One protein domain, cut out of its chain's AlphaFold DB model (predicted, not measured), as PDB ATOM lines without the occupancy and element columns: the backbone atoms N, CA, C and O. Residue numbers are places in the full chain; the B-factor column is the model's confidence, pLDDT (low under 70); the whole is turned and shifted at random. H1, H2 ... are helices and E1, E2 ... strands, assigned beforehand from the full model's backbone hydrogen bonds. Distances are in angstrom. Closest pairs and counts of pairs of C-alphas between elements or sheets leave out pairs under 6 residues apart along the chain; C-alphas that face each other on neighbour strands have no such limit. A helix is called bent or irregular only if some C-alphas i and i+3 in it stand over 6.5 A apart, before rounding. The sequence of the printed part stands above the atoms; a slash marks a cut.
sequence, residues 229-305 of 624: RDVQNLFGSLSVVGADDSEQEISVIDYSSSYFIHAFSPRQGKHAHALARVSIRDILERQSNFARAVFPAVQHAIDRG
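What this domain is: This is residues 229 to 305 of the 624 residues of an uncharacterized protein of Fusarium sp. AF-4 (UniProt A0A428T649). One long helix, H4, makes one end of an elongated model, with H3 crossing it near its first turns and short H1 beyond its first end, running nearly the same way. From H1 a long loop, residues 236 to 259, swings out to the opposite end at Asp 245 and folds back to the short strand E1. The printed part has 77 residues, with four named helices and one strand in the order H1, E1, H2, H3, H4; it is mostly helix, though under half of its residues are in named elements. It is only just compact, close to loose, with a radius of gyration of the C-alphas of 13.3 A, and spans 44 by 27 by 26 A.

How they stand to each other: H1, residues 229 to 235, touches H4, residues 289 to 303, at a shallow tilt of 21 degrees, the same way. H4 touches H1 with residues 289 to 291 alone; the closest C-alphas of the two, those of Leu 234 and Asn 289, are 5.1 A apart. E1, residues 260 to 262, pairs with no named strand and is only just apart from H4, at 8.4 A. H2, residues 274 to 277, only just touches H1, with 3 pairs of C-alphas within 8 A, the closest those of Phe 235 and Ala 274 at 7.0 A. H3, residues 280 to 285, touches H4 at a steep tilt of 64 degrees, opposite ways; the closest C-alphas, of Ile 283 and Ala 291, are 4.4 A apart. Every O i to N i+4 pair is within hydrogen-bond range in H1 and H3, and 9 of 11 in H4; H2 is too short for such a pair.

Where its parts are: H1 begins at C-alpha 229 (-16.963, 3.903, 15.417) and is 10.1 A long. E1 measures 6.5 A, H2 5.4 A and H3 8.9 A. H4 runs 22.0 A to C-alpha 303 (7.646, 17.509, -3.599) and is irregular: C-alphas 293 and 296 are 7.4 A apart.

The domain as a whole: The C-alphas farthest apart, of Asp 245 and Gly 305, are 44.5 A apart. The printed part has no cut. The links H1 to E1 and E1 to H2 are long. The mean pLDDT of the printed part is 77.4; it is under 70 in residues 239 to 249, 266 to 274 and 276 to 277.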
ATOM      1  N   ARG A 229     -17.082   4.799  16.580       84.19
ATOM      2  CA  ARG A 229     -16.963   3.903  15.417       84.19
ATOM      3  C   ARG A 229     -16.495   4.631  14.151       84.19
ATOM      4  O   ARG A 229     -15.734   4.075  13.370       84.19
ATOM      5  N   ASP A 230     -16.947   5.868  13.938       88.06
ATOM      6  CA  ASP A 230     -16.616   6.646  12.744       88.06
ATOM      7  C   ASP A 230     -15.204   7.230  12.890       88.06
ATOM      8  O   ASP A 230     -14.453   7.267  11.917       88.06
ATOM      9  N   VAL A 231     -14.808   7.596  14.115       84.12
ATOM     10  CA  VAL A 231     -13.441   8.025  14.453       84.12
ATOM     11  C   VAL A 231     -12.456   6.861  14.298       84.12
ATOM     12  O   VAL A 231     -11.406   7.026  13.675       84.12
ATOM     13  N   GLN A 232     -12.806   5.667  14.784       82.56
ATOM     14  CA  GLN A 232     -12.033   4.440  14.584       82.56
ATOM     15  C   GLN A 232     -11.922   4.100  13.099       82.56
ATOM     16  O   GLN A 232     -10.837   3.785  12.625       82.56
ATOM     17  N   ASN A 233     -13.013   4.213  12.340       86.94
ATOM     18  CA  ASN A 233     -12.991   3.952  10.906       86.94
ATOM     19  C   ASN A 233     -12.137   4.982  10.139       86.94
ATOM     20  O   ASN A 233     -11.522   4.657   9.127       86.94
ATOM     21  N   LEU A 234     -12.072   6.230  10.615       90.44
ATOM     22  CA  LEU A 234     -11.277   7.291   9.997       90.44
ATOM     23  C   LEU A 234      -9.773   7.150  10.296       90.44
ATOM     24  O   LEU A 234      -8.961   7.230   9.371       90.44
ATOM     25  N   PHE A 235      -9.399   6.942  11.562       84.38
ATOM     26  CA  PHE A 235      -8.000   6.968  12.021       84.38
ATOM     27  C   PHE A 235      -7.380   5.590  12.284       84.38
ATOM     28  O   PHE A 235      -6.158   5.496  12.389       84.38
ATOM     29  N   GLY A 236      -8.186   4.537  12.405       77.50
ATOM     30  CA  GLY A 236      -7.716   3.181  12.675       77.50
ATOM     31  C   GLY A 236      -6.931   2.574  11.513       77.50
ATOM     32  O   GLY A 236      -7.002   3.043  10.372       77.50
ATOM     33  N   SER A 237      -6.155   1.533  11.824       77.62
ATOM     34  CA  SER A 237      -5.288   0.880  10.845       77.62
ATOM     35  C   SER A 237      -6.068  -0.083   9.947       77.62
ATOM     36  O   SER A 237      -6.728  -1.000  10.425       77.62
ATOM     37  N   LEU A 238      -5.927   0.082   8.635       72.75
ATOM     38  CA  LEU A 238      -6.463  -0.775   7.577       72.75
ATOM     39  C   LEU A 238      -5.694  -2.102   7.437       72.75
ATOM     40  O   LEU A 238      -6.120  -2.962   6.671       72.75
ATOM     41  N   SER A 239      -4.555  -2.267   8.121       55.28
ATOM     42  CA  SER A 239      -3.760  -3.506   8.101       55.28
ATOM     43  C   SER A 239      -4.245  -4.577   9.084       55.28
ATOM     44  O   SER A 239      -3.761  -5.707   9.029       55.28
ATOM     45  N   VAL A 240      -5.198  -4.255   9.965       50.75
ATOM     46  CA  VAL A 240      -5.733  -5.196  10.958       50.75
ATOM     47  C   VAL A 240      -6.773  -6.098  10.288       50.75
ATOM     48  O   VAL A 240      -7.948  -5.753  10.185       50.75
ATOM     49  N   VAL A 241      -6.335  -7.263   9.806       42.22
ATOM     50  CA  VAL A 241      -7.228  -8.387   9.488       42.22
ATOM     51  C   VAL A 241      -7.427  -9.150  10.797       42.22
ATOM     52  O   VAL A 241      -6.495  -9.792  11.278       42.22
ATOM     53  N   GLY A 242      -8.600  -8.998  11.416       41.12
ATOM     54  CA  GLY A 242      -8.877  -9.484  12.768       41.12
ATOM     55  C   GLY A 242      -8.589 -10.978  12.957       41.12
ATOM     56  O   GLY A 242      -9.033 -11.814  12.171       41.12
ATOM     57  N   ALA A 243      -7.853 -11.302  14.023       36.81
ATOM     58  CA  ALA A 243      -7.737 -12.655  14.571       36.81
ATOM     59  C   ALA A 243      -8.746 -12.908  15.711       36.81
ATOM     60  O   ALA A 243      -8.711 -13.972  16.325       36.81
ATOM     61  N   ASP A 244      -9.633 -11.947  15.991       39.06
ATOM     62  CA  ASP A 244     -10.638 -12.027  17.044       39.06
ATOM     63  C   ASP A 244     -11.987 -11.506  16.517       39.06
ATOM     64  O   ASP A 244     -12.057 -10.418  15.944       39.06
ATOM     65  N   ASP A 245     -13.064 -12.277  16.703       38.66
ATOM     66  CA  ASP A 245     -14.419 -12.030  16.158       38.66
ATOM     67  C   ASP A 245     -15.111 -10.770  16.749       38.66
ATOM     68  O   ASP A 245     -16.295 -10.522  16.505       38.66
ATOM     69  N   SER A 246     -14.392  -9.969  17.548       43.50
ATOM     70  CA  SER A 246     -14.901  -8.796  18.267       43.50
ATOM     71  C   SER A 246     -14.441  -7.440  17.703       43.50
ATOM     72  O   SER A 246     -15.082  -6.425  17.995       43.50
ATOM     73  N   GLU A 247     -13.401  -7.390  16.860       47.59
ATOM     74  CA  GLU A 247     -12.948  -6.148  16.217       47.59
ATOM     75  C   GLU A 247     -13.564  -5.993  14.819       47.59
ATOM     76  O   GLU A 247     -13.322  -6.782  13.908       47.59
ATOM     77  N   GLN A 248     -14.398  -4.962  14.642       51.09
ATOM     78  CA  GLN A 248     -15.010  -4.638  13.352       51.09
ATOM     79  C   GLN A 248     -13.942  -4.336  12.292       51.09
ATOM     80  O   GLN A 248     -13.123  -3.434  12.462       51.09
ATOM     81  N   GLU A 249     -14.008  -5.055  11.172       59.88
ATOM     82  CA  GLU A 249     -13.169  -4.840   9.993       59.88
ATOM     83  C   GLU A 249     -13.304  -3.387   9.492       59.88
ATOM     84  O   GLU A 249     -14.390  -2.935   9.114       59.88
ATOM     85  N   ILE A 250     -12.199  -2.633   9.506       70.19
ATOM     86  CA  ILE A 250     -12.164  -1.246   9.024       70.19
ATOM     87  C   ILE A 250     -12.183  -1.266   7.494       70.19
ATOM     88  O   ILE A 250     -11.197  -1.599   6.836       70.19
ATOM     89  N   SER A 251     -13.315  -0.883   6.907       78.12
ATOM     90  CA  SER A 251     -13.461  -0.816   5.452       78.12
ATOM     91  C   SER A 251     -12.770   0.419   4.862       78.12
ATOM     92  O   SER A 251     -12.836   1.516   5.423       78.12
ATOM     93  N   VAL A 252     -12.182   0.272   3.675       86.56
ATOM     94  CA  VAL A 252     -11.662   1.410   2.903       86.56
ATOM     95  C   VAL A 252     -12.816   2.325   2.484       86.56
ATOM     96  O   VAL A 252     -13.754   1.881   1.820       86.56
ATOM     97  N   ILE A 253     -12.729   3.611   2.825       88.31
ATOM     98  CA  ILE A 253     -13.736   4.610   2.452       88.31
ATOM     99  C   ILE A 253     -13.437   5.163   1.054       88.31
ATOM    100  O   ILE A 253     -12.332   5.628   0.766       88.31
ATOM    101  N   ASP A 254     -14.453   5.157   0.189       90.12
ATOM    102  CA  ASP A 254     -14.413   5.876  -1.081       90.12
ATOM    103  C   ASP A 254     -14.850   7.336  -0.892       90.12
ATOM    104  O   ASP A 254     -16.032   7.641  -0.724       90.12
ATOM    105  N   TYR A 255     -13.883   8.249  -0.963       94.69
ATOM    106  CA  TYR A 255     -14.122   9.691  -0.913       94.69
ATOM    107  C   TYR A 255     -14.425  10.303  -2.290       94.69
ATOM    108  O   TYR A 255     -14.390  11.526  -2.430       94.69
ATOM    109  N   SER A 256     -14.724   9.502  -3.326       91.56
ATOM    110  CA  SER A 256     -14.996   9.966  -4.698       91.56
ATOM    111  C   SER A 256     -16.160  10.960  -4.807       91.56
ATOM    112  O   SER A 256     -16.160  11.762  -5.741       91.56
ATOM    113  N   SER A 257     -17.085  10.995  -3.847       92.75
ATOM    114  CA  SER A 257     -18.183  11.970  -3.770       92.75
ATOM    115  C   SER A 257     -17.938  13.134  -2.798       92.75
ATOM    116  O   SER A 257     -18.813  13.982  -2.637       92.75
ATOM    117  N   SER A 258     -16.785  13.175  -2.128       96.50
ATOM    118  CA  SER A 258     -16.500  14.112  -1.036       96.50
ATOM    119  C   SER A 258     -15.606  15.262  -1.493       96.50
ATOM    120  O   SER A 258     -14.537  15.047  -2.069       96.50
ATOM    121  N   TYR A 259     -16.034  16.493  -1.214       96.00
ATOM    122  CA  TYR A 259     -15.231  17.704  -1.388       96.00
ATOM    123  C   TYR A 259     -14.320  17.965  -0.192       96.00
ATOM    124  O   TYR A 259     -13.201  18.446  -0.371       96.00
ATOM    125  N   PHE A 260     -14.793  17.604   1.001       95.25
ATOM    126  CA  PHE A 260     -14.096  17.785   2.266       95.25
ATOM    127  C   PHE A 260     -14.208  16.539   3.148       95.25
ATOM    128  O   PHE A 260     -15.107  15.716   2.959       95.25
ATOM    129  N   ILE A 261     -13.316  16.440   4.132       94.81
ATOM    130  CA  ILE A 261     -13.461  15.585   5.314       94.81
ATOM    131  C   ILE A 261     -13.516  16.496   6.529       94.81
ATOM    132  O   ILE A 261     -12.593  17.278   6.722       94.81
ATOM    133  N   HIS A 262     -14.553  16.356   7.351       91.94
ATOM    134  CA  HIS A 262     -14.588  16.900   8.705       91.94
ATOM    135  C   HIS A 262     -14.105  15.799   9.658       91.94
ATOM    136  O   HIS A 262     -14.826  14.833   9.919       91.94
ATOM    137  N   ALA A 263     -12.852  15.892  10.100       89.69
ATOM    138  CA  ALA A 263     -12.162  14.854  10.860       89.69
ATOM    139  C   ALA A 263     -12.398  15.022  12.366       89.69
ATOM    140  O   ALA A 263     -11.475  15.333  13.121       89.69
ATOM    141  N   PHE A 264     -13.649  14.812  12.787       83.44
ATOM    142  CA  PHE A 264     -14.051  14.920  14.187       83.44
ATOM    143  C   PHE A 264     -13.112  14.113  15.093       83.44
ATOM    144  O   PHE A 264     -12.907  12.915  14.901       83.44
ATOM    145  N   SER A 265     -12.563  14.780  16.104       71.25
ATOM    146  CA  SER A 265     -11.685  14.174  17.098       71.25
ATOM    147  C   SER A 265     -12.263  14.435  18.492       71.25
ATOM    148  O   SER A 265     -12.151  15.563  18.979       71.25
ATOM    149  N   PRO A 266     -12.866  13.430  19.155       67.06
ATOM    150  CA  PRO A 266     -13.433  13.584  20.491       67.06
ATOM    151  C   PRO A 266     -12.407  14.118  21.499       67.06
ATOM    152  O   PRO A 266     -11.199  13.911  21.357       67.06
ATOM    153  N   ARG A 267     -12.890  14.804  22.541       56.06
ATOM    154  CA  ARG A 267     -12.050  15.289  23.657       56.06
ATOM    155  C   ARG A 267     -11.795  14.233  24.728       56.06
ATOM    156  O   ARG A 267     -10.878  14.378  25.522       56.06
ATOM    157  N   GLN A 268     -12.643  13.215  24.782       43.88
ATOM    158  CA  GLN A 268     -12.634  12.159  25.789       43.88
ATOM    159  C   GLN A 268     -12.973  10.829  25.108       43.88
ATOM    160  O   GLN A 268     -13.513  10.828  24.002       43.88
ATOM    161  N   GLY A 269     -12.652   9.714  25.764       53.28
ATOM    162  CA  GLY A 269     -12.877   8.365  25.241       53.28
ATOM    163  C   GLY A 269     -11.675   7.779  24.495       53.28
ATOM    164  O   GLY A 269     -10.618   8.402  24.376       53.28
ATOM    165  N   LYS A 270     -11.851   6.555  23.980       52.62
ATOM    166  CA  LYS A 270     -10.785   5.703  23.411       52.62
ATOM    167  C   LYS A 270      -9.988   6.376  22.285       52.62
ATOM    168  O   LYS A 270      -8.800   6.111  22.115       52.62
ATOM    169  N   HIS A 271     -10.626   7.265  21.526       59.94
ATOM    170  CA  HIS A 271     -10.020   7.963  20.389       59.94
ATOM    171  C   HIS A 271      -9.843   9.470  20.627       59.94
ATOM    172  O   HIS A 271      -9.806  10.257  19.677       59.94
ATOM    173  N   ALA A 272      -9.718   9.885  21.892       51.41
ATOM    174  CA  ALA A 272      -9.502  11.282  22.234       51.41
ATOM    175  C   ALA A 272      -8.248  11.850  21.549       51.41
ATOM    176  O   ALA A 272      -7.172  11.243  21.567       51.41
ATOM    177  N   HIS A 273      -8.383  13.043  20.965       63.66
ATOM    178  CA  HIS A 273      -7.294  13.757  20.286       63.66
ATOM    179  C   HIS A 273      -6.623  12.980  19.133       63.66
ATOM    180  O   HIS A 273      -5.462  13.249  18.819       63.66
ATOM    181  N   ALA A 274      -7.326  12.045  18.481       65.38
ATOM    182  CA  ALA A 274      -6.793  11.248  17.372       65.38
ATOM    183  C   ALA A 274      -6.128  12.102  16.277       65.38
ATOM    184  O   ALA A 274      -5.029  11.777  15.829       65.38
ATOM    185  N   LEU A 275      -6.730  13.240  15.913       74.75
ATOM    186  CA  LEU A 275      -6.182  14.130  14.887       74.75
ATOM    187  C   LEU A 275      -4.851  14.787  15.299       74.75
ATOM    188  O   LEU A 275      -3.997  15.037  14.450       74.75
ATOM    189  N   ALA A 276      -4.653  15.057  16.593       66.31
ATOM    190  CA  ALA A 276      -3.424  15.671  17.102       66.31
ATOM    191  C   ALA A 276      -2.230  14.700  17.111       66.31
ATOM    192  O   ALA A 276      -1.091  15.144  17.211       66.31
ATOM    193  N   ARG A 277      -2.491  13.392  17.003       66.56
ATOM    194  CA  ARG A 277      -1.474  12.328  17.009       66.56
ATOM    195  C   ARG A 277      -0.947  11.990  15.614       66.56
ATOM    196  O   ARG A 277      -0.034  11.184  15.504       66.56
ATOM    197  N   VAL A 278      -1.529  12.565  14.561       72.19
ATOM    198  CA  VAL A 278      -1.114  12.291  13.183       72.19
ATOM    199  C   VAL A 278       0.223  12.975  12.892       72.19
ATOM    200  O   VAL A 278       0.391  14.161  13.174       72.19
ATOM    201  N   SER A 279       1.141  12.232  12.279       78.44
ATOM    202  CA  SER A 279       2.475  12.669  11.846       78.44
ATOM    203  C   SER A 279       2.624  12.654  10.319       78.44
ATOM    204  O   SER A 279       1.813  12.050   9.611       78.44
ATOM    205  N   ILE A 280       3.683  13.280   9.780       83.12
ATOM    206  CA  ILE A 280       3.995  13.176   8.337       83.12
ATOM    207  C   ILE A 280       4.188  11.709   7.949       83.12
ATOM    208  O   ILE A 280       3.715  11.271   6.897       83.12
ATOM    209  N   ARG A 281       4.847  10.942   8.822       78.62
ATOM    210  CA  ARG A 281       5.097   9.515   8.636       78.62
ATOM    211  C   ARG A 281       3.795   8.723   8.499       78.62
ATOM    212  O   ARG A 281       3.648   8.003   7.514       78.62
ATOM    213  N   ASP A 282       2.833   8.926   9.401       78.25
ATOM    214  CA  ASP A 282       1.536   8.231   9.356       78.25
ATOM    215  C   ASP A 282       0.822   8.450   8.012       78.25
ATOM    216  O   ASP A 282       0.249   7.524   7.428       78.25
ATOM    217  N   ILE A 283       0.887   9.680   7.482       89.31
ATOM    218  CA  ILE A 283       0.283  10.012   6.188       89.31
ATOM    219  C   ILE A 283       0.981   9.274   5.040       89.31
ATOM    220  O   ILE A 283       0.308   8.747   4.151       89.31
ATOM    221  N   LEU A 284       2.315   9.214   5.051       83.88
ATOM    222  CA  LEU A 284       3.104   8.540   4.014       83.88
ATOM    223  C   LEU A 284       2.885   7.020   3.998       83.88
ATOM    224  O   LEU A 284       2.876   6.406   2.924       83.88
ATOM    225  N   GLU A 285       2.659   6.418   5.164       81.69
ATOM    226  CA  GLU A 285       2.409   4.982   5.310       81.69
ATOM    227  C   GLU A 285       1.021   4.560   4.807       81.69
ATOM    228  O   GLU A 285       0.844   3.411   4.392       81.69
ATOM    229  N   ARG A 286       0.058   5.497   4.764       86.88
ATOM    230  CA  ARG A 286      -1.298   5.307   4.208       86.88
ATOM    231  C   ARG A 286      -2.075   4.156   4.856       86.88
ATOM    232  O   ARG A 286      -2.889   3.508   4.197       86.88
ATOM    233  N   GLN A 287      -1.837   3.928   6.147       84.06
ATOM    234  CA  GLN A 287      -2.465   2.841   6.899       84.06
ATOM    235  C   GLN A 287      -3.841   3.195   7.468       84.06
ATOM    236  O   GLN A 287      -4.494   2.312   7.984       84.06
ATOM    237  N   SER A 288      -4.339   4.426   7.345       88.94
ATOM    238  CA  SER A 288      -5.704   4.792   7.762       88.94
ATOM    239  C   SER A 288      -6.492   5.451   6.631       88.94
ATOM    240  O   SER A 288      -5.915   5.944   5.654       88.94
ATOM    241  N   ASN A 289      -7.823   5.486   6.750       93.56
ATOM    242  CA  ASN A 289      -8.680   6.185   5.786       93.56
ATOM    243  C   ASN A 289      -8.350   7.686   5.729       93.56
ATOM    244  O   ASN A 289      -8.255   8.249   4.635       93.56
ATOM    245  N   PHE A 290      -8.070   8.306   6.882       94.44
ATOM    246  CA  PHE A 290      -7.581   9.681   6.961       94.44
ATOM    247  C   PHE A 290      -6.267   9.849   6.199       94.44
ATOM    248  O   PHE A 290      -6.190  10.688   5.301       94.44
ATOM    249  N   ALA A 291      -5.266   9.007   6.492       92.19
ATOM    250  CA  ALA A 291      -3.954   9.069   5.854       92.19
ATOM    251  C   ALA A 291      -4.054   8.969   4.330       92.19
ATOM    252  O   ALA A 291      -3.460   9.767   3.608       92.19
ATOM    253  N   ARG A 292      -4.873   8.041   3.827       93.19
ATOM    254  CA  ARG A 292      -5.116   7.874   2.387       93.19
ATOM    255  C   ARG A 292      -5.764   9.098   1.751       93.19
ATOM    256  O   ARG A 292      -5.383   9.457   0.639       93.19
ATOM    257  N   ALA A 293      -6.726   9.718   2.430       95.69
ATOM    258  CA  ALA A 293      -7.456  10.858   1.893       95.69
ATOM    259  C   ALA A 293      -6.581  12.110   1.755       95.69
ATOM    260  O   ALA A 293      -6.643  12.794   0.735       95.69
ATOM    261  N   VAL A 294      -5.741  12.390   2.753       96.12
ATOM    262  CA  VAL A 294      -4.905  13.604   2.798       96.12
ATOM    263  C   VAL A 294      -3.486  13.399   2.248       96.12
ATOM    264  O   VAL A 294      -2.754  14.374   2.064       96.12
ATOM    265  N   PHE A 295      -3.101  12.160   1.917       96.00
ATOM    266  CA  PHE A 295      -1.810  11.819   1.304       96.00
ATOM    267  C   PHE A 295      -1.419  12.712   0.116       96.00
ATOM    268  O   PHE A 295      -0.276  13.174   0.098       96.00
ATOM    269  N   PRO A 296      -2.310  13.027  -0.852       96.12
ATOM    270  CA  PRO A 296      -1.947  13.893  -1.973       96.12
ATOM    271  C   PRO A 296      -1.445  15.276  -1.539       96.12
ATOM    272  O   PRO A 296      -0.527  15.812  -2.159       96.12
ATOM    273  N   ALA A 297      -2.007  15.839  -0.463       95.81
ATOM    274  CA  ALA A 297      -1.603  17.141   0.056       95.81
ATOM    275  C   ALA A 297      -0.200  17.098   0.674       95.81
ATOM    276  O   ALA A 297       0.634  17.939   0.339       95.81
ATOM    277  N   VAL A 298       0.086  16.093   1.508       94.75
ATOM    278  CA  VAL A 298       1.413  15.920   2.126       94.75
ATOM    279  C   VAL A 298       2.472  15.595   1.081       94.75
ATOM    280  O   VAL A 298       3.532  16.216   1.081       94.75
ATOM    281  N   GLN A 299       2.176  14.692   0.145       94.06
ATOM    282  CA  GLN A 299       3.105  14.354  -0.931       94.06
ATOM    283  C   GLN A 299       3.446  15.588  -1.774       94.06
ATOM    284  O   GLN A 299       4.620  15.869  -1.997       94.06
ATOM    285  N   HIS A 300       2.442  16.380  -2.168       96.31
ATOM    286  CA  HIS A 300       2.685  17.622  -2.903       96.31
ATOM    287  C   HIS A 300       3.519  18.623  -2.088       96.31
ATOM    288  O   HIS A 300       4.386  19.301  -2.638       96.31
ATOM    289  N   ALA A 301       3.277  18.725  -0.780       94.25
ATOM    290  CA  ALA A 301       4.038  19.604   0.097       94.25
ATOM    291  C   ALA A 301       5.519  19.194   0.189       94.25
ATOM    292  O   ALA A 301       6.393  20.061   0.116       94.25
ATOM    293  N   ILE A 302       5.798  17.886   0.258       88.88
ATOM    294  CA  ILE A 302       7.157  17.324   0.219       88.88
ATOM    295  C   ILE A 302       7.820  17.591  -1.135       88.88
ATOM    296  O   ILE A 302       8.939  18.099  -1.185       88.88
ATOM    297  N   ASP A 303       7.119  17.321  -2.239       89.62
ATOM    298  CA  ASP A 303       7.646  17.509  -3.599       89.62
ATOM    299  C   ASP A 303       8.004  18.979  -3.885       89.62
ATOM    300  O   ASP A 303       8.904  19.280  -4.671       89.62
ATOM    301  N   ARG A 304       7.301  19.913  -3.233       90.25
ATOM    302  CA  ARG A 304       7.558  21.359  -3.301       90.25
ATOM    303  C   ARG A 304       8.582  21.854  -2.278       90.25
ATOM    304  O   ARG A 304       8.886  23.045  -2.293       90.25
ATOM    305  N   GLY A 305       9.090  20.983  -1.406       85.19
ATOM    306  CA  GLY A 305      10.015  21.339  -0.329       85.19
ATOM    307  C   GLY A 305       9.406  22.259   0.733       85.19
ATOM    308  O   GLY A 305      10.143  22.986   1.392       85.19
TER     309      GLY A 305